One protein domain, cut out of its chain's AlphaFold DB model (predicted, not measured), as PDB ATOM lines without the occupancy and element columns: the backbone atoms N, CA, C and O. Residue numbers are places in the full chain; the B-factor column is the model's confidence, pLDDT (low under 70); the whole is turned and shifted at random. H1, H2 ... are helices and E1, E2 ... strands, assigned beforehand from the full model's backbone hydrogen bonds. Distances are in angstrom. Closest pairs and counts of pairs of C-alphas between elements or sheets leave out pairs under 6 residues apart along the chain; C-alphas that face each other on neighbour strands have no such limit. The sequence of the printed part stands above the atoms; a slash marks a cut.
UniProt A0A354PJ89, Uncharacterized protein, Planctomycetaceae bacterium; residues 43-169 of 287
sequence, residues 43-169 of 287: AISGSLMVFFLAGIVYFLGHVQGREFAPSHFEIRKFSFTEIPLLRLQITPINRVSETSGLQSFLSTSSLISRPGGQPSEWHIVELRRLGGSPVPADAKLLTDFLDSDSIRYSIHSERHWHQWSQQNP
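This is residues 43 to 169 of the 287 residues of an uncharacterized protein of Planctomycetaceae bacterium (UniProt A0A354PJ89). A twisted sheet of four strands has a long helix, H1, at one end, whose residues 43 to 52 stick out, and three short helices, H2, H3 and H4, clustered toward the other end. The 127 printed residues hold H1 E1 E2 E3 H2 E4 H3 H4 in chain order. The sheet, E3 E2 E1 E4, is antiparallel, and the class is mixed, helices and strands. The whole is loose, with a radius of gyration of the C-alphas of 19.1 A and spans of 71 by 35 by 19 A.

The strands are E1, residues 62 to 69, 23.0 A; E2, 74 to 83, 29.1 A; E3, 94 to 98; and E4, 123 to 129, 17.5 A. H1, residues 43 to 60, spans 25.5 A from C-alpha 43 at (-5.161, -104.567, 86.099). H2 is residues 101 to 108, H3 140 to 146, and H4 157 to 167, ending at C-alpha 167 (-37.945, -46.891, 112.272).

E1 E2 E3 form a meander, each strand the antiparallel neighbour of the one before; N 65 and O 78 are 3.0 A apart, N 96 and O 77 2.9 A. Edge strand E4 is antiparallel to E1, with N 64 and O 128 at 3.0 A. H1 is on the sheet; its closest C-alphas to E2 are Val 57 and Ile 83, 5.7 A. H3 is on the sheet at a height of 9.6 A. H4 touches H3 (C-alphas of Ser 157 and Phe 145, 5.2 A) and H2 (His 162 and Leu 102, 5.4 A). Every O i to N i+4 pair is within hydrogen-bond range in H1, H2 and H4, and 2 of 3 in H3.

The C-alphas of Ala 43 and Asn 168 are farthest apart, 71.6 A. The printed part has no cut; the link H2 to E4 is long. Residues 148 to 158 have pLDDT under 70.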
ATOM      1  N   ALA A  43      -3.794-105.062  86.251       96.06
ATOM      2  CA  ALA A  43      -5.161-104.567  86.099       96.06
ATOM      3  C   ALA A  43      -5.801-104.203  87.451       96.06
ATOM      4  O   ALA A  43      -6.383-103.126  87.586       96.06
ATOM      5  N   ILE A  44      -5.638-105.056  88.468       96.69
ATOM      6  CA  ILE A  44      -6.139-104.798  89.826       96.69
ATOM      7  C   ILE A  44      -5.439-103.577  90.426       96.69
ATOM      8  O   ILE A  44      -6.108-102.677  90.927       96.69
ATOM      9  N   SER A  45      -4.108-103.508  90.342       97.19
ATOM     10  CA  SER A  45      -3.344-102.376  90.873       97.19
ATOM     11  C   SER A  45      -3.721-101.061  90.190       97.19
ATOM     12  O   SER A  45      -3.874-100.046  90.866       97.19
ATOM     13  N   GLY A  46      -3.885-101.067  88.865       97.62
ATOM     14  CA  GLY A  46      -4.316 -99.893  88.110       97.62
ATOM     15  C   GLY A  46      -5.720 -99.447  88.509       97.62
ATOM     16  O   GLY A  46      -5.945 -98.266  88.752       97.62
ATOM     17  N   SER A  47      -6.650-100.393  88.660       97.69
ATOM     18  CA  SER A  47      -8.013-100.100  89.106       97.69
ATOM     19  C   SER A  47      -8.044 -99.513  90.519       97.69
ATOM     20  O   SER A  47      -8.674 -98.478  90.729       97.69
ATOM     21  N   LEU A  48      -7.309-100.105  91.468       98.06
ATOM     22  CA  LEU A  48      -7.198 -99.587  92.834       98.06
ATOM     23  C   LEU A  48      -6.633 -98.166  92.859       98.06
ATOM     24  O   LEU A  48      -7.157 -97.320  93.578       98.06
ATOM     25  N   MET A  49      -5.616 -97.881  92.043       97.81
ATOM     26  CA  MET A  49      -5.047 -96.538  91.925       97.81
ATOM     27  C   MET A  49      -6.077 -95.528  91.405       97.81
ATOM     28  O   MET A  49      -6.201 -94.438  91.956       97.81
ATOM     29  N   VAL A  50      -6.857 -95.892  90.382       97.31
ATOM     30  CA  VAL A  50      -7.918 -95.026  89.844       97.31
ATOM     31  C   VAL A  50      -8.993 -94.754  90.896       97.31
ATOM     32  O   VAL A  50      -9.364 -93.600  91.090       97.31
ATOM     33  N   PHE A  51      -9.461 -95.779  91.614       97.81
ATOM     34  CA  PHE A  51     -10.445 -95.594  92.686       97.81
ATOM     35  C   PHE A  51      -9.897 -94.762  93.844       97.81
ATOM     36  O   PHE A  51     -10.614 -93.924  94.386       97.81
ATOM     37  N   PHE A  52      -8.627 -94.948  94.200       96.69
ATOM     38  CA  PHE A  52      -7.966 -94.153  95.226       96.69
ATOM     39  C   PHE A  52      -7.891 -92.673  94.830       96.69
ATOM     40  O   PHE A  52      -8.283 -91.805  95.610       96.69
ATOM     41  N   LEU A  53      -7.470 -92.379  93.597       95.19
ATOM     42  CA  LEU A  53      -7.436 -91.014  93.067       95.19
ATOM     43  C   LEU A  53      -8.840 -90.404  92.966       95.19
ATOM     44  O   LEU A  53      -9.031 -89.252  93.351       95.19
ATOM     45  N   ALA A  54      -9.834 -91.173  92.515       95.00
ATOM     46  CA  ALA A  54     -11.226 -90.732  92.479       95.00
ATOM     47  C   ALA A  54     -11.759 -90.424  93.886       95.00
ATOM     48  O   ALA A  54     -12.431 -89.414  94.074       95.00
ATOM     49  N   GLY A  55     -11.407 -91.240  94.884       94.44
ATOM     50  CA  GLY A  55     -11.713 -90.984  96.290       94.44
ATOM     51  C   GLY A  55     -11.076 -89.687  96.786       94.44
ATOM     52  O   GLY A  55     -11.767 -88.853  97.361       94.44
ATOM     53  N   ILE A  56      -9.789 -89.463  96.504       93.75
ATOM     54  CA  ILE A  56      -9.097 -88.207  96.836       93.75
ATOM     55  C   ILE A  56      -9.823 -87.006  96.232       93.75
ATOM     56  O   ILE A  56     -10.087 -86.047  96.949       93.75
ATOM     57  N   VAL A  57     -10.176 -87.050  94.946       94.12
ATOM     58  CA  VAL A  57     -10.900 -85.951  94.285       94.12
ATOM     59  C   VAL A  57     -12.288 -85.763  94.896       94.12
ATOM     60  O   VAL A  57     -12.684 -84.634  95.160       94.12
ATOM     61  N   TYR A  58     -13.014 -86.846  95.171       92.00
ATOM     62  CA  TYR A  58     -14.351 -86.773  95.755       92.00
ATOM     63  C   TYR A  58     -14.341 -86.151  97.157       92.00
ATOM     64  O   TYR A  58     -15.152 -85.276  97.449       92.00
ATOM     65  N   PHE A  59     -13.409 -86.571  98.017       91.06
ATOM     66  CA  PHE A  59     -13.319 -86.048  99.376       91.06
ATOM     67  C   PHE A  59     -12.651 -84.666  99.395       91.06
ATOM     68  O   PHE A  59     -13.250 -83.693  99.840       91.06
ATOM     69  N   LEU A  60     -11.428 -84.539  98.888       93.50
ATOM     70  CA  LEU A  60     -10.623 -83.319  99.031       93.50
ATOM     71  C   LEU A  60     -10.934 -82.244  97.984       93.50
ATOM     72  O   LEU A  60     -10.560 -81.090  98.179       93.50
ATOM     73  N   GLY A  61     -11.589 -82.604  96.882       93.69
ATOM     74  CA  GLY A  61     -11.871 -81.695  95.773       93.69
ATOM     75  C   GLY A  61     -13.138 -80.864  95.934       93.69
ATOM     76  O   GLY A  61     -13.400 -80.013  95.089       93.69
ATOM     77  N   HIS A  62     -13.941 -81.085  96.979       96.38
ATOM     78  CA  HIS A  62     -15.177 -80.330  97.166       96.38
ATOM     79  C   HIS A  62     -14.897 -78.894  97.633       96.38
ATOM     80  O   HIS A  62     -14.300 -78.665  98.692       96.38
ATOM     81  N   VAL A  63     -15.368 -77.929  96.843       96.81
ATOM     82  CA  VAL A  63     -15.273 -76.496  97.112       96.81
ATOM     83  C   VAL A  63     -16.675 -75.928  97.210       96.81
ATOM     84  O   VAL A  63     -17.517 -76.158  96.343       96.81
ATOM     85  N   GLN A  64     -16.915 -75.152  98.256       97.31
ATOM     86  CA  GLN A  64     -18.164 -74.432  98.442       97.31
ATOM     87  C   GLN A  64     -17.885 -73.026  98.953       97.31
ATOM     88  O   GLN A  64     -16.840 -72.766  99.547       97.31
ATOM     89  N   GLY A  65     -18.820 -72.117  98.752       96.62
ATOM     90  CA  GLY A  65     -18.672 -70.753  99.227       96.62
ATOM     91  C   GLY A  65     -19.948 -69.952  99.087       96.62
ATOM     92  O   GLY A  65     -21.004 -70.482  98.722       96.62
ATOM     93  N   ARG A  66     -19.830 -68.665  99.389       97.00
ATOM     94  CA  ARG A  66     -20.897 -67.681  99.221       97.00
ATOM     95  C   ARG A  66     -20.406 -66.554  98.333       97.00
ATOM     96  O   ARG A  66     -19.243 -66.158  98.400       97.00
ATOM     97  N   GLU A  67     -21.311 -66.052  97.517       97.75
ATOM     98  CA  GLU A  67     -21.121 -64.904  96.642       97.75
ATOM     99  C   GLU A  67     -22.195 -63.861  96.958       97.75
ATOM    100  O   GLU A  67     -23.330 -64.219  97.277       97.75
ATOM    101  N   PHE A  68     -21.847 -62.584  96.840       97.62
ATOM    102  CA  PHE A  68     -22.741 -61.445  97.013       97.62
ATOM    103  C   PHE A  68     -22.765 -60.602  95.740       97.62
ATOM    104  O   PHE A  68     -21.715 -60.302  95.184       97.62
ATOM    105  N   ALA A  69     -23.951 -60.215  95.281       97.88
ATOM    106  CA  ALA A  69     -24.143 -59.322  94.144       97.88
ATOM    107  C   ALA A  69     -24.525 -57.908  94.625       97.88
ATOM    108  O   ALA A  69     -25.698 -57.682  94.952       97.88
ATOM    109  N   PRO A  70     -23.603 -56.923  94.616       97.56
ATOM    110  CA  PRO A  70     -23.870 -55.576  95.136       97.56
ATOM    111  C   PRO A  70     -24.983 -54.829  94.405       97.56
ATOM    112  O   PRO A  70     -25.758 -54.090  95.008       97.56
ATOM    113  N   SER A  71     -25.111 -55.045  93.098       97.25
ATOM    114  CA  SER A  71     -26.144 -54.398  92.283       97.25
ATOM    115  C   SER A  71     -27.565 -54.826  92.663       97.25
ATOM    116  O   SER A  71     -28.507 -54.059  92.478       97.25
ATOM    117  N   HIS A  72     -27.738 -56.029  93.214       96.12
ATOM    118  CA  HIS A  72     -29.056 -56.593  93.522       96.12
ATOM    119  C   HIS A  72     -29.288 -56.851  95.013       96.12
ATOM    120  O   HIS A  72     -30.435 -57.114  95.392       96.12
ATOM    121  N   PHE A  73     -28.237 -56.747  95.833       96.25
ATOM    122  CA  PHE A  73     -28.203 -57.178  97.234       96.25
ATOM    123  C   PHE A  73     -28.652 -58.631  97.386       96.25
ATOM    124  O   PHE A  73     -29.467 -58.962  98.241       96.25
ATOM    125  N   GLU A  74     -28.138 -59.500  96.522       95.62
ATOM    126  CA  GLU A  74     -28.454 -60.925  96.542       95.62
ATOM    127  C   GLU A  74     -27.238 -61.711  97.027       95.62
ATOM    128  O   GLU A  74     -26.123 -61.483  96.557       95.62
ATOM    129  N   ILE A  75     -27.448 -62.637  97.962       95.81
ATOM    130  CA  ILE A  75     -26.441 -63.633  98.328       95.81
ATOM    131  C   ILE A  75     -26.808 -64.946  97.648       95.81
ATOM    132  O   ILE A  75     -27.977 -65.296  97.507       95.81
ATOM    133  N   ARG A  76     -25.801 -65.707  97.229       96.31
ATOM    134  CA  ARG A  76     -25.991 -67.090  96.799       96.31
ATOM    135  C   ARG A  76     -24.881 -67.979  97.319       96.31
ATOM    136  O   ARG A  76     -23.741 -67.550  97.489       96.31
ATOM    137  N   LYS A  77     -25.205 -69.249  97.516       97.19
ATOM    138  CA  LYS A  77     -24.233 -70.312  97.762       97.19
ATOM    139  C   LYS A  77     -23.788 -70.889  96.434       97.19
ATOM    140  O   LYS A  77     -24.608 -71.067  95.533       97.19
ATOM    141  N   PHE A  78     -22.510 -71.221  96.325       97.88
ATOM    142  CA  PHE A  78     -21.990 -71.980  95.198       97.88
ATOM    143  C   PHE A  78     -21.239 -73.221  95.669       97.88
ATOM    144  O   PHE A  78     -20.692 -73.252  96.772       97.88
ATOM    145  N   SER A  79     -21.206 -74.247  94.823       97.44
ATOM    146  CA  SER A  79     -20.372 -75.429  95.036       97.44
ATOM    147  C   SER A  79     -19.913 -76.047  93.720       97.44
ATOM    148  O   SER A  79     -20.622 -76.003  92.711       97.44
ATOM    149  N   PHE A  80     -18.713 -76.620  93.732       97.44
ATOM    150  CA  PHE A  80     -18.137 -77.379  92.626       97.44
ATOM    151  C   PHE A  80     -17.071 -78.357  93.139       97.44
ATOM    152  O   PHE A  80     -16.710 -78.353  94.315       97.44
ATOM    153  N   THR A  81     -16.577 -79.217  92.251       96.94
ATOM    154  CA  THR A  81     -15.461 -80.128  92.517       96.94
ATOM    155  C   THR A  81     -14.262 -79.741  91.656       96.94
ATOM    156  O   THR A  81     -14.398 -79.573  90.440       96.94
ATOM    157  N   GLU A  82     -13.091 -79.618  92.278       96.25
ATOM    158  CA  GLU A  82     -11.798 -79.385  91.626       96.25
ATOM    159  C   GLU A  82     -10.818 -80.536  91.883       96.25
ATOM    160  O   GLU A  82     -10.932 -81.251  92.877       96.25
ATOM    161  N   ILE A  83      -9.832 -80.728  91.001       94.56
ATOM    162  CA  ILE A  83      -8.712 -81.638  91.276       94.56
ATOM    163  C   ILE A  83      -7.825 -80.982  92.343       94.56
ATOM    164  O   ILE A  83      -7.274 -79.901  92.083       94.56
ATOM    165  N   PRO A  84      -7.628 -81.620  93.516       88.25
ATOM    166  CA  PRO A  84      -6.718 -81.108  94.532       88.25
ATOM    167  C   PRO A  84      -5.315 -80.867  93.953       88.25
ATOM    168  O   PRO A  84      -4.883 -81.580  93.051       88.25
ATOM    169  N   LEU A  85      -4.594 -79.868  94.475       89.31
ATOM    170  CA  LEU A  85      -3.279 -79.385  94.004       89.31
ATOM    171  C   LEU A  85      -3.304 -78.619  92.672       89.31
ATOM    172  O   LEU A  85      -2.668 -77.573  92.579       89.31
ATOM    173  N   LEU A  86      -4.048 -79.097  91.670       93.06
ATOM    174  CA  LEU A  86      -4.105 -78.464  90.346       93.06
ATOM    175  C   LEU A  86      -5.121 -77.317  90.258       93.06
ATOM    176  O   LEU A  86      -5.028 -76.513  89.335       93.06
ATOM    177  N   ARG A  87      -6.091 -77.245  91.187       91.19
ATOM    178  CA  ARG A  87      -7.204 -76.268  91.175       91.19
ATOM    179  C   ARG A  87      -7.976 -76.258  89.847       91.19
ATOM    180  O   ARG A  87      -8.521 -75.239  89.430       91.19
ATOM    181  N   LEU A  88      -7.996 -77.404  89.161       95.31
ATOM    182  CA  LEU A  88      -8.717 -77.574  87.907       95.31
ATOM    183  C   LEU A  88     -10.158 -77.975  88.215       95.31
ATOM    184  O   LEU A  88     -10.394 -79.058  88.753       95.31
ATOM    185  N   GLN A  89     -11.110 -77.118  87.863       97.00
ATOM    186  CA  GLN A  89     -12.535 -77.377  88.034       97.00
ATOM    187  C   GLN A  89     -13.012 -78.493  87.085       97.00
ATOM    188  O   GLN A  89     -12.788 -78.421  85.879       97.00
ATOM    189  N   ILE A  90     -13.695 -79.508  87.627       96.44
ATOM    190  CA  ILE A  90     -14.171 -80.683  86.870       96.44
ATOM    191  C   ILE A  90     -15.693 -80.667  86.704       96.44
ATOM    192  O   ILE A  90     -16.215 -81.101  85.680       96.44
ATOM    193  N   THR A  91     -16.423 -80.179  87.708       96.81
ATOM    194  CA  THR A  91     -17.887 -80.078  87.649       96.81
ATOM    195  C   THR A  91     -18.318 -78.643  87.361       96.81
ATOM    196  O   THR A  91     -17.635 -77.707  87.781       96.81
ATOM    197  N   PRO A  92     -19.478 -78.423  86.722       97.44
ATOM    198  CA  PRO A  92     -20.099 -77.103  86.682       97.44
ATOM    199  C   PRO A  92     -20.293 -76.519  88.089       97.44
ATOM    200  O   PRO A  92     -20.396 -77.259  89.072       97.44
ATOM    201  N   ILE A  93     -20.352 -75.189  88.176       97.56
ATOM    202  CA  ILE A  93     -20.641 -74.489  89.431       97.56
ATOM    203  C   ILE A  93     -22.151 -74.502  89.650       97.56
ATOM    204  O   ILE A  93     -22.894 -73.847  88.915       97.56
ATOM    205  N   ASN A  94     -22.594 -75.220  90.680       98.12
ATOM    206  CA  ASN A  94     -23.980 -75.191  91.129       98.12
ATOM    207  C   ASN A  94     -24.188 -73.981  92.030       98.12
ATOM    208  O   ASN A  94     -23.363 -73.731  92.908       98.12
ATOM    209  N   ARG A  95     -25.277 -73.240  91.821       97.69
ATOM    210  CA  ARG A  95     -25.581 -72.000  92.539       97.69
ATOM    211  C   ARG A  95     -27.003 -72.021  93.072       97.69
ATOM    212  O   ARG A  95     -27.909 -72.437  92.356       97.69
ATOM    213  N   VAL A  96     -27.186 -71.562  94.305       97.31
ATOM    214  CA  VAL A  96     -28.488 -71.488  94.976       97.31
ATOM    215  C   VAL A  96     -28.599 -70.139  95.675       97.31
ATOM    216  O   VAL A  96     -27.780 -69.840  96.543       97.31
ATOM    217  N   SER A  97     -29.581 -69.328  95.286       95.19
ATOM    218  CA  SER A  97     -29.837 -68.022  95.901       95.19
ATOM    219  C   SER A  97     -30.300 -68.163  97.352       95.19
ATOM    220  O   SER A  97     -31.041 -69.081  97.703       95.19
ATOM    221  N   GLU A  98     -29.850 -67.239  98.190       92.56
ATOM    222  CA  GLU A  98     -30.145 -67.135  99.614       92.56
ATOM    223  C   GLU A  98     -30.585 -65.696  99.893       92.56
ATOM    224  O   GLU A  98     -29.760 -64.793 100.022       92.56
ATOM    225  N   THR A  99     -31.898 -65.475  99.938       84.25
ATOM    226  CA  THR A  99     -32.470 -64.147 100.184       84.25
ATOM    227  C   THR A  99     -32.765 -63.982 101.670       84.25
ATOM    228  O   THR A  99     -33.627 -64.687 102.197       84.25
ATOM    229  N   SER A 100     -32.091 -63.043 102.344       88.19
ATOM    230  CA  SER A 100     -32.411 -62.700 103.740       88.19
ATOM    231  C   SER A 100     -33.651 -61.801 103.844       88.19
ATOM    232  O   SER A 100     -34.081 -61.180 102.863       88.19
ATOM    233  N   GLY A 101     -34.240 -61.708 105.042       89.88
ATOM    234  CA  GLY A 101     -35.403 -60.854 105.284       89.88
ATOM    235  C   GLY A 101     -35.081 -59.384 105.022       89.88
ATOM    236  O   GLY A 101     -35.838 -58.690 104.337       89.88
ATOM    237  N   LEU A 102     -33.904 -58.934 105.472       92.25
ATOM    238  CA  LEU A 102     -33.404 -57.589 105.184       92.25
ATOM    239  C   LEU A 102     -33.209 -57.347 103.682       92.25
ATOM    240  O   LEU A 102     -33.666 -56.327 103.177       92.25
ATOM    241  N   GLN A 103     -32.615 -58.278 102.935       92.00
ATOM    242  CA  GLN A 103     -32.448 -58.119 101.481       92.00
ATOM    243  C   GLN A 103     -33.792 -57.999 100.755       92.00
ATOM    244  O   GLN A 103     -33.981 -57.114  99.912       92.00
ATOM    245  N   SER A 104     -34.758 -58.847 101.122       92.62
ATOM    246  CA  SER A 104     -36.117 -58.765 100.589       92.62
ATOM    247  C   SER A 104     -36.742 -57.403 100.891       92.62
ATOM    248  O   SER A 104     -37.318 -56.776  99.997       92.62
ATOM    249  N   PHE A 105     -36.577 -56.905 102.120       94.81
ATOM    250  CA  PHE A 105     -37.053 -55.589 102.532       94.81
ATOM    251  C   PHE A 105     -36.413 -54.457 101.722       94.81
ATOM    252  O   PHE A 105     -37.145 -53.638 101.167       94.81
ATOM    253  N   LEU A 106     -35.082 -54.422 101.586       95.25
ATOM    254  CA  LEU A 106     -34.367 -53.378 100.837       95.25
ATOM    255  C   LEU A 106     -34.814 -53.312  99.377       95.25
ATOM    256  O   LEU A 106     -35.017 -52.227  98.832       95.25
ATOM    257  N   SER A 107     -35.027 -54.479  98.767       92.44
ATOM    258  CA  SER A 107     -35.488 -54.557  97.384       92.44
ATOM    259  C   SER A 107     -36.936 -54.101  97.203       92.44
ATOM    260  O   SER A 107     -37.238 -53.379  96.258       92.44
ATOM    261  N   THR A 108     -37.828 -54.468  98.125       94.94
ATOM    262  CA  THR A 108     -39.261 -54.138  98.035       94.94
ATOM    263  C   THR A 108     -39.526 -52.674  98.387       94.94
ATOM    264  O   THR A 108     -40.406 -52.039  97.813       94.94
ATOM    265  N   SER A 109     -38.739 -52.107  99.303       95.44
ATOM    266  CA  SER A 109     -38.845 -50.708  99.734       95.44
ATOM    267  C   SER A 109     -38.169 -49.708  98.788       95.44
ATOM    268  O   SER A 109     -38.241 -48.508  99.038       95.44
ATOM    269  N   SER A 110     -37.541 -50.170  97.698       94.50
ATOM    270  CA  SER A 110     -36.792 -49.322  96.753       94.50
ATOM    271  C   SER A 110     -35.696 -48.479  97.425       94.50
ATOM    272  O   SER A 110     -35.374 -47.384  96.972       94.50
ATOM    273  N   LEU A 111     -35.118 -48.990  98.521       96.12
ATOM    274  CA  LEU A 111     -34.005 -48.344  99.228       96.12
ATOM    275  C   LEU A 111     -32.661 -48.545  98.514       96.12
ATOM    276  O   LEU A 111     -31.681 -47.888  98.851       96.12
ATOM    277  N   ILE A 112     -32.617 -49.439  97.526       96.00
ATOM    278  CA  ILE A 112     -31.465 -49.704  96.664       96.00
ATOM    279  C   ILE A 112     -31.887 -49.607  95.196       96.00
ATOM    280  O   ILE A 112     -33.031 -49.900  94.842       96.00
ATOM    281  N   SER A 113     -30.952 -49.223  94.331       94.62
ATOM    282  CA  SER A 113     -31.160 -49.208  92.883       94.62
ATOM    283  C   SER A 113     -30.885 -50.598  92.324       94.62
ATOM    284  O   SER A 113     -29.742 -51.050  92.320       94.62
ATOM    285  N   ARG A 114     -31.925 -51.291  91.852       95.19
ATOM    286  CA  ARG A 114     -31.782 -52.602  91.210       95.19
ATOM    287  C   ARG A 114     -31.869 -52.443  89.688       95.19
ATOM    288  O   ARG A 114     -32.941 -52.084  89.195       95.19
ATOM    289  N   PRO A 115     -30.785 -52.693  88.935       94.75
ATOM    290  CA  PRO A 115     -30.870 -52.718  87.481       94.75
ATOM    291  C   PRO A 115     -31.772 -53.875  87.027       94.75
ATOM    292  O   PRO A 115     -31.930 -54.873  87.728       94.75
ATOM    293  N   GLY A 116     -32.393 -53.739  85.856       95.19
ATOM    294  CA  GLY A 116     -33.185 -54.825  85.281       95.19
ATOM    295  C   GLY A 116     -32.300 -55.996  84.846       95.19
ATOM    296  O   GLY A 116     -31.217 -55.786  84.306       95.19
ATOM    297  N   GLY A 117     -32.790 -57.224  85.023       95.50
ATOM    298  CA  GLY A 117     -32.104 -58.441  84.588       95.50
ATOM    299  C   GLY A 117     -31.482 -59.237  85.733       95.50
ATOM    300  O   GLY A 117     -31.942 -59.173  86.868       95.50
ATOM    301  N   GLN A 118     -30.490 -60.058  85.392       96.00
ATOM    302  CA  GLN A 118     -29.736 -60.880  86.341       96.00
ATOM    303  C   GLN A 118     -28.449 -60.153  86.761       96.00
ATOM    304  O   GLN A 118     -27.876 -59.434  85.936       96.00
ATOM    305  N   PRO A 119     -27.938 -60.368  87.986       96.81
ATOM    306  CA  PRO A 119     -26.678 -59.770  88.404       96.81
ATOM    307  C   PRO A 119     -25.504 -60.304  87.573       96.81
ATOM    308  O   PRO A 119     -25.268 -61.515  87.518       96.81
ATOM    309  N   SER A 120     -24.756 -59.395  86.944       96.62
ATOM    310  CA  SER A 120     -23.561 -59.713  86.149       96.62
ATOM    311  C   SER A 120     -22.303 -59.904  86.995       96.62
ATOM    312  O   SER A 120     -21.369 -60.570  86.563       96.62
ATOM    313  N   GLU A 121     -22.286 -59.330  88.194       97.62
ATOM    314  CA  GLU A 121     -21.116 -59.239  89.058       97.62
ATOM    315  C   GLU A 121     -21.408 -59.866  90.423       97.62
ATOM    316  O   GLU A 121     -22.474 -59.647  91.009       97.62
ATOM    317  N   TRP A 122     -20.468 -60.687  90.890       98.06
ATOM    318  CA  TRP A 122     -20.586 -61.497  92.098       98.06
ATOM    319  C   TRP A 122     -19.256 -61.506  92.839       98.06
ATOM    320  O   TRP A 122     -18.247 -61.961  92.304       98.06
ATOM    321  N   HIS A 123     -19.268 -61.016  94.070       98.12
ATOM    322  CA  HIS A 123     -18.085 -60.865  94.899       98.12
ATOM    323  C   HIS A 123     -18.048 -62.043  95.863       98.12
ATOM    324  O   HIS A 123     -19.063 -62.386  96.475       98.12
ATOM    325  N   ILE A 124     -16.891 -62.684  96.002       97.94
ATOM    326  CA  ILE A 124     -16.738 -63.786  96.950       97.94
ATOM    327  C   ILE A 124     -16.905 -63.229  98.367       97.94
ATOM    328  O   ILE A 124     -16.276 -62.243  98.736       97.94
ATOM    329  N   VAL A 125     -17.757 -63.873  99.158       96.62
ATOM    330  CA  VAL A 125     -17.963 -63.578 100.583       96.62
ATOM    331  C   VAL A 125     -17.085 -64.492 101.420       96.62
ATOM    332  O   VAL A 125     -16.353 -64.055 102.302       96.62
ATOM    333  N   GLU A 126     -17.140 -65.786 101.130       96.25
ATOM    334  CA  GLU A 126     -16.312 -66.779 101.790       96.25
ATOM    335  C   GLU A 126     -16.110 -67.986 100.888       96.25
ATOM    336  O   GLU A 126     -16.971 -68.345 100.079       96.25
ATOM    337  N   LEU A 127     -14.965 -68.636 101.066       96.69
ATOM    338  CA  LEU A 127     -14.605 -69.849 100.357       96.69
ATOM    339  C   LEU A 127     -14.188 -70.920 101.359       96.69
ATOM    340  O   LEU A 127     -13.337 -70.697 102.221       96.69
ATOM    341  N   ARG A 128     -14.747 -72.117 101.222       95.75
ATOM    342  CA  ARG A 128     -14.428 -73.276 102.047       95.75
ATOM    343  C   ARG A 128     -13.991 -74.437 101.165       95.75
ATOM    344  O   ARG A 128     -14.712 -74.870 100.269       95.75
ATOM    345  N   ARG A 129     -12.808 -74.963 101.472       94.56
ATOM    346  CA  ARG A 129     -12.289 -76.232 100.942       94.56
ATOM    347  C   ARG A 129     -12.341 -77.287 102.041       94.56
ATOM    348  O   ARG A 129     -12.306 -76.932 103.225       94.56
ATOM    349  N   LEU A 130     -12.448 -78.567 101.676       87.44
ATOM    350  CA  LEU A 130     -12.526 -79.640 102.670       87.44
ATOM    351  C   LEU A 130     -11.337 -79.572 103.650       87.44
ATOM    352  O   LEU A 130     -10.191 -79.394 103.247       87.44
ATOM    353  N   GLY A 131     -11.625 -79.695 104.949       83.69
ATOM    354  CA  GLY A 131     -10.623 -79.680 106.021       83.69
ATOM    355  C   GLY A 131     -10.140 -78.289 106.445       83.69
ATOM    356  O   GLY A 131      -9.490 -78.174 107.480       83.69
ATOM    357  N   GLY A 132     -10.483 -77.233 105.700       89.06
ATOM    358  CA  GLY A 132     -10.160 -75.850 106.048       89.06
ATOM    359  C   GLY A 132     -11.280 -75.137 106.806       89.06
ATOM    360  O   GLY A 132     -12.466 -75.459 106.670       89.06
ATOM    361  N   SER A 133     -10.899 -74.120 107.578       92.62
ATOM    362  CA  SER A 133     -11.850 -73.089 108.005       92.62
ATOM    363  C   SER A 133     -12.288 -72.252 106.797       92.62
ATOM    364  O   SER A 133     -11.504 -72.113 105.854       92.62
ATOM    365  N   PRO A 134     -13.521 -71.712 106.794       93.56
ATOM    366  CA  PRO A 134     -13.929 -70.728 105.799       93.56
ATOM    367  C   PRO A 134     -12.903 -69.594 105.736       93.56
ATOM    368  O   PRO A 134     -12.519 -69.048 106.770       93.56
ATOM    369  N   VAL A 135     -12.441 -69.278 104.530       95.56
ATOM    370  CA  VAL A 135     -11.567 -68.134 104.277       95.56
ATOM    371  C   VAL A 135     -12.474 -66.958 103.928       95.56
ATOM    372  O   VAL A 135     -13.143 -67.024 102.890       95.56
ATOM    373  N   PRO A 136     -12.559 -65.932 104.790       96.19
ATOM    374  CA  PRO A 136     -13.378 -64.763 104.518       96.19
ATOM    375  C   PRO A 136     -12.748 -63.916 103.408       96.19
ATOM    376  O   PRO A 136     -11.526 -63.860 103.282       96.19
ATOM    377  N   ALA A 137     -13.593 -63.256 102.627       96.50
ATOM    378  CA  ALA A 137     -13.219 -62.226 101.664       96.50
ATOM    379  C   ALA A 137     -13.899 -60.897 102.034       96.50
ATOM    380  O   ALA A 137     -14.732 -60.855 102.941       96.50
ATOM    381  N   ASP A 138     -13.558 -59.810 101.346       96.56
ATOM    382  CA  ASP A 138     -13.936 -58.451 101.763       96.56
ATOM    383  C   ASP A 138     -15.455 -58.232 101.814       96.56
ATOM    384  O   ASP A 138     -15.963 -57.607 102.746       96.56
ATOM    385  N   ALA A 139     -16.211 -58.848 100.896       97.19
ATOM    386  CA  ALA A 139     -17.674 -58.789 100.896       97.19
ATOM    387  C   ALA A 139     -18.309 -59.398 102.162       97.19
ATOM    388  O   ALA A 139     -19.478 -59.129 102.473       97.19
ATOM    389  N   LYS A 140     -17.548 -60.181 102.941       94.88
ATOM    390  CA  LYS A 140     -17.980 -60.646 104.260       94.88
ATOM    391  C   LYS A 140     -18.272 -59.498 105.218       94.88
ATOM    392  O   LYS A 140     -19.243 -59.587 105.961       94.88
ATOM    393  N   LEU A 141     -17.512 -58.400 105.143       93.69
ATOM    394  CA  LEU A 141     -17.714 -57.236 106.008       93.69
ATOM    395  C   LEU A 141     -19.133 -56.681 105.890       93.69
ATOM    396  O   LEU A 141     -19.743 -56.385 106.907       93.69
ATOM    397  N   LEU A 142     -19.680 -56.579 104.673       94.81
ATOM    398  CA  LEU A 142     -21.066 -56.149 104.469       94.81
ATOM    399  C   LEU A 142     -22.060 -57.257 104.806       94.81
ATOM    400  O   LEU A 142     -23.060 -57.009 105.477       94.81
ATOM    401  N   THR A 143     -21.820 -58.475 104.325       93.62
ATOM    402  CA  THR A 143     -22.801 -59.556 104.488       93.62
ATOM    403  C   THR A 143     -22.997 -59.967 105.947       93.62
ATOM    404  O   THR A 143     -24.106 -60.351 106.296       93.62
ATOM    405  N   ASP A 144     -22.015 -59.757 106.828       90.50
ATOM    406  CA  ASP A 144     -22.187 -59.928 108.279       90.50
ATOM    407  C   ASP A 144     -23.206 -58.938 108.891       90.50
ATOM    408  O   ASP A 144     -23.878 -59.265 109.873       90.50
ATOM    409  N   PHE A 145     -23.394 -57.754 108.294       89.25
ATOM    410  CA  PHE A 145     -24.475 -56.834 108.677       89.25
ATOM    411  C   PHE A 145     -25.836 -57.224 108.082       89.25
ATOM    412  O   PHE A 145     -26.868 -56.832 108.628       89.25
ATOM    413  N   LEU A 146     -25.847 -57.969 106.968       90.06
ATOM    414  CA  LEU A 146     -27.064 -58.360 106.247       90.06
ATOM    415  C   LEU A 146     -27.662 -59.699 106.700       90.06
ATOM    416  O   LEU A 146     -28.840 -59.950 106.435       90.06
ATOM    417  N   ASP A 147     -26.847 -60.559 107.305       84.69
ATOM    418  CA  ASP A 147     -27.172 -61.945 107.636       84.69
ATOM    419  C   ASP A 147     -27.511 -62.109 109.129       84.69
ATOM    420  O   ASP A 147     -26.799 -61.601 109.999       84.69
ATOM    421  N   SER A 148     -28.595 -62.824 109.443       63.41
ATOM    422  CA  SER A 148     -29.009 -63.164 110.815       63.41
ATOM    423  C   SER A 148     -28.224 -64.323 111.405       63.41
ATOM    424  O   SER A 148     -28.070 -64.386 112.626       63.41
ATOM    425  N   ASP A 149     -27.730 -65.227 110.559       57.34
ATOM    426  CA  ASP A 149     -27.156 -66.505 110.986       57.34
ATOM    427  C   ASP A 149     -25.635 -66.441 111.198       57.34
ATOM    428  O   ASP A 149     -25.023 -67.414 111.648       57.34
ATOM    429  N   SER A 150     -25.009 -65.280 110.957       55.38
ATOM    430  CA  SER A 150     -23.589 -65.004 111.226       55.38
ATOM    431  C   SER A 150     -23.316 -64.843 112.738       55.38
ATOM    432  O   SER A 150     -22.775 -63.855 113.240       55.38
ATOM    433  N   ILE A 151     -23.709 -65.849 113.520       46.44
ATOM    434  CA  ILE A 151     -23.463 -65.945 114.956       46.44
ATOM    435  C   ILE A 151     -22.029 -66.433 115.157       46.44
ATOM    436  O   ILE A 151     -21.762 -67.623 115.324       46.44
ATOM    437  N   ARG A 152     -21.086 -65.489 115.192       50.88
ATOM    438  CA  ARG A 152     -19.898 -65.636 116.052       50.88
ATOM    439  C   ARG A 152     -19.562 -64.401 116.883       50.88
ATOM    440  O   ARG A 152     -18.995 -64.601 117.948       50.88
ATOM    441  N   TYR A 153     -19.956 -63.181 116.487       48.84
ATOM    442  CA  TYR A 153     -19.630 -61.976 117.276       48.84
ATOM    443  C   TYR A 153     -20.692 -60.857 117.343       48.84
ATOM    444  O   TYR A 153     -20.559 -59.983 118.194       48.84
ATOM    445  N   SER A 154     -21.784 -60.888 116.570       50.38
ATOM    446  CA  SER A 154     -22.841 -59.862 116.644       50.38
ATOM    447  C   SER A 154     -24.229 -60.497 116.726       50.38
ATOM    448  O   SER A 154     -24.832 -60.833 115.716       50.38
ATOM    449  N   ILE A 155     -24.758 -60.659 117.939       50.94
ATOM    450  CA  ILE A 155     -25.990 -61.428 118.217       50.94
ATOM    451  C   ILE A 155     -27.268 -60.801 117.586       50.94
ATOM    452  O   ILE A 155     -28.342 -61.382 117.684       50.94
ATOM    453  N   HIS A 156     -27.212 -59.645 116.906       58.09
ATOM    454  CA  HIS A 156     -28.428 -58.918 116.498       58.09
ATOM    455  C   HIS A 156     -28.367 -58.147 115.159       58.09
ATOM    456  O   HIS A 156     -29.251 -57.327 114.935       58.09
ATOM    457  N   SER A 157     -27.396 -58.362 114.260       61.38
ATOM    458  CA  SER A 157     -27.181 -57.463 113.100       61.38
ATOM    459  C   SER A 157     -28.357 -57.379 112.110       61.38
ATOM    460  O   SER A 157     -28.828 -56.269 111.858       61.38
ATOM    461  N   GLU A 158     -28.889 -58.500 111.595       65.94
ATOM    462  CA  GLU A 158     -30.017 -58.449 110.636       65.94
ATOM    463  C   GLU A 158     -31.255 -57.804 111.268       65.94
ATOM    464  O   GLU A 158     -31.884 -56.924 110.677       65.94
ATOM    465  N   ARG A 159     -31.593 -58.210 112.499       79.31
ATOM    466  CA  ARG A 159     -32.744 -57.648 113.217       79.31
ATOM    467  C   ARG A 159     -32.553 -56.161 113.487       79.31
ATOM    468  O   ARG A 159     -33.512 -55.416 113.314       79.31
ATOM    469  N   HIS A 160     -31.338 -55.743 113.847       87.50
ATOM    470  CA  HIS A 160     -31.003 -54.343 114.086       87.50
ATOM    471  C   HIS A 160     -31.212 -53.516 112.827       87.50
ATOM    472  O   HIS A 160     -32.074 -52.650 112.829       87.50
ATOM    473  N   TRP A 161     -30.519 -53.815 111.726       91.81
ATOM    474  CA  TRP A 161     -30.584 -52.974 110.526       91.81
ATOM    475  C   TRP A 161     -31.935 -53.027 109.818       91.81
ATOM    476  O   TRP A 161     -32.370 -52.018 109.255       91.81
ATOM    477  N   HIS A 162     -32.644 -54.154 109.897       92.19
ATOM    478  CA  HIS A 162     -34.022 -54.246 109.427       92.19
ATOM    479  C   HIS A 162     -34.968 -53.366 110.258       92.19
ATOM    480  O   HIS A 162     -35.661 -52.519 109.695       92.19
ATOM    481  N   GLN A 163     -34.964 -53.498 111.590       91.06
ATOM    482  CA  GLN A 163     -35.811 -52.682 112.472       91.06
ATOM    483  C   GLN A 163     -35.430 -51.200 112.419       91.06
ATOM    484  O   GLN A 163     -36.301 -50.341 112.299       91.06
ATOM    485  N   TRP A 164     -34.133 -50.901 112.439       92.06
ATOM    486  CA  TRP A 164     -33.590 -49.556 112.323       92.06
ATOM    487  C   TRP A 164     -34.055 -48.887 111.032       92.06
ATOM    488  O   TRP A 164     -34.517 -47.749 111.070       92.06
ATOM    489  N   SER A 165     -34.022 -49.600 109.899       94.44
ATOM    490  CA  SER A 165     -34.455 -49.043 108.610       94.44
ATOM    491  C   SER A 165     -35.956 -48.766 108.570       94.44
ATOM    492  O   SER A 165     -36.380 -47.769 107.989       94.44
ATOM    493  N   GLN A 166     -36.762 -49.614 109.216       94.25
ATOM    494  CA  GLN A 166     -38.204 -49.395 109.360       94.25
ATOM    495  C   GLN A 166     -38.521 -48.185 110.248       94.25
ATOM    496  O   GLN A 166     -39.436 -47.423 109.947       94.25
ATOM    497  N   GLN A 167     -37.762 -47.996 111.327       92.44
ATOM    498  CA  GLN A 167     -37.945 -46.891 112.272       92.44
ATOM    499  C   GLN A 167     -37.389 -45.563 111.741       92.44
ATOM    500  O   GLN A 167     -37.885 -44.496 112.102       92.44
ATOM    501  N   ASN A 168     -36.389 -45.618 110.860       92.75
ATOM    502  CA  ASN A 168     -35.674 -44.461 110.334       92.75
ATOM    503  C   ASN A 168     -35.724 -44.393 108.796       92.75
ATOM    504  O   ASN A 168     -34.672 -44.271 108.166       92.75
ATOM    505  N   PRO A 169     -36.906 -44.400 108.145       94.81
ATOM    506  CA  PRO A 169     -37.008 -44.547 106.689       94.81
ATOM    507  C   PRO A 169     -36.282 -43.437 105.913       94.81
ATOM    508  O   PRO A 169     -35.706 -43.688 104.857       94.81
TER     509      PRO A 169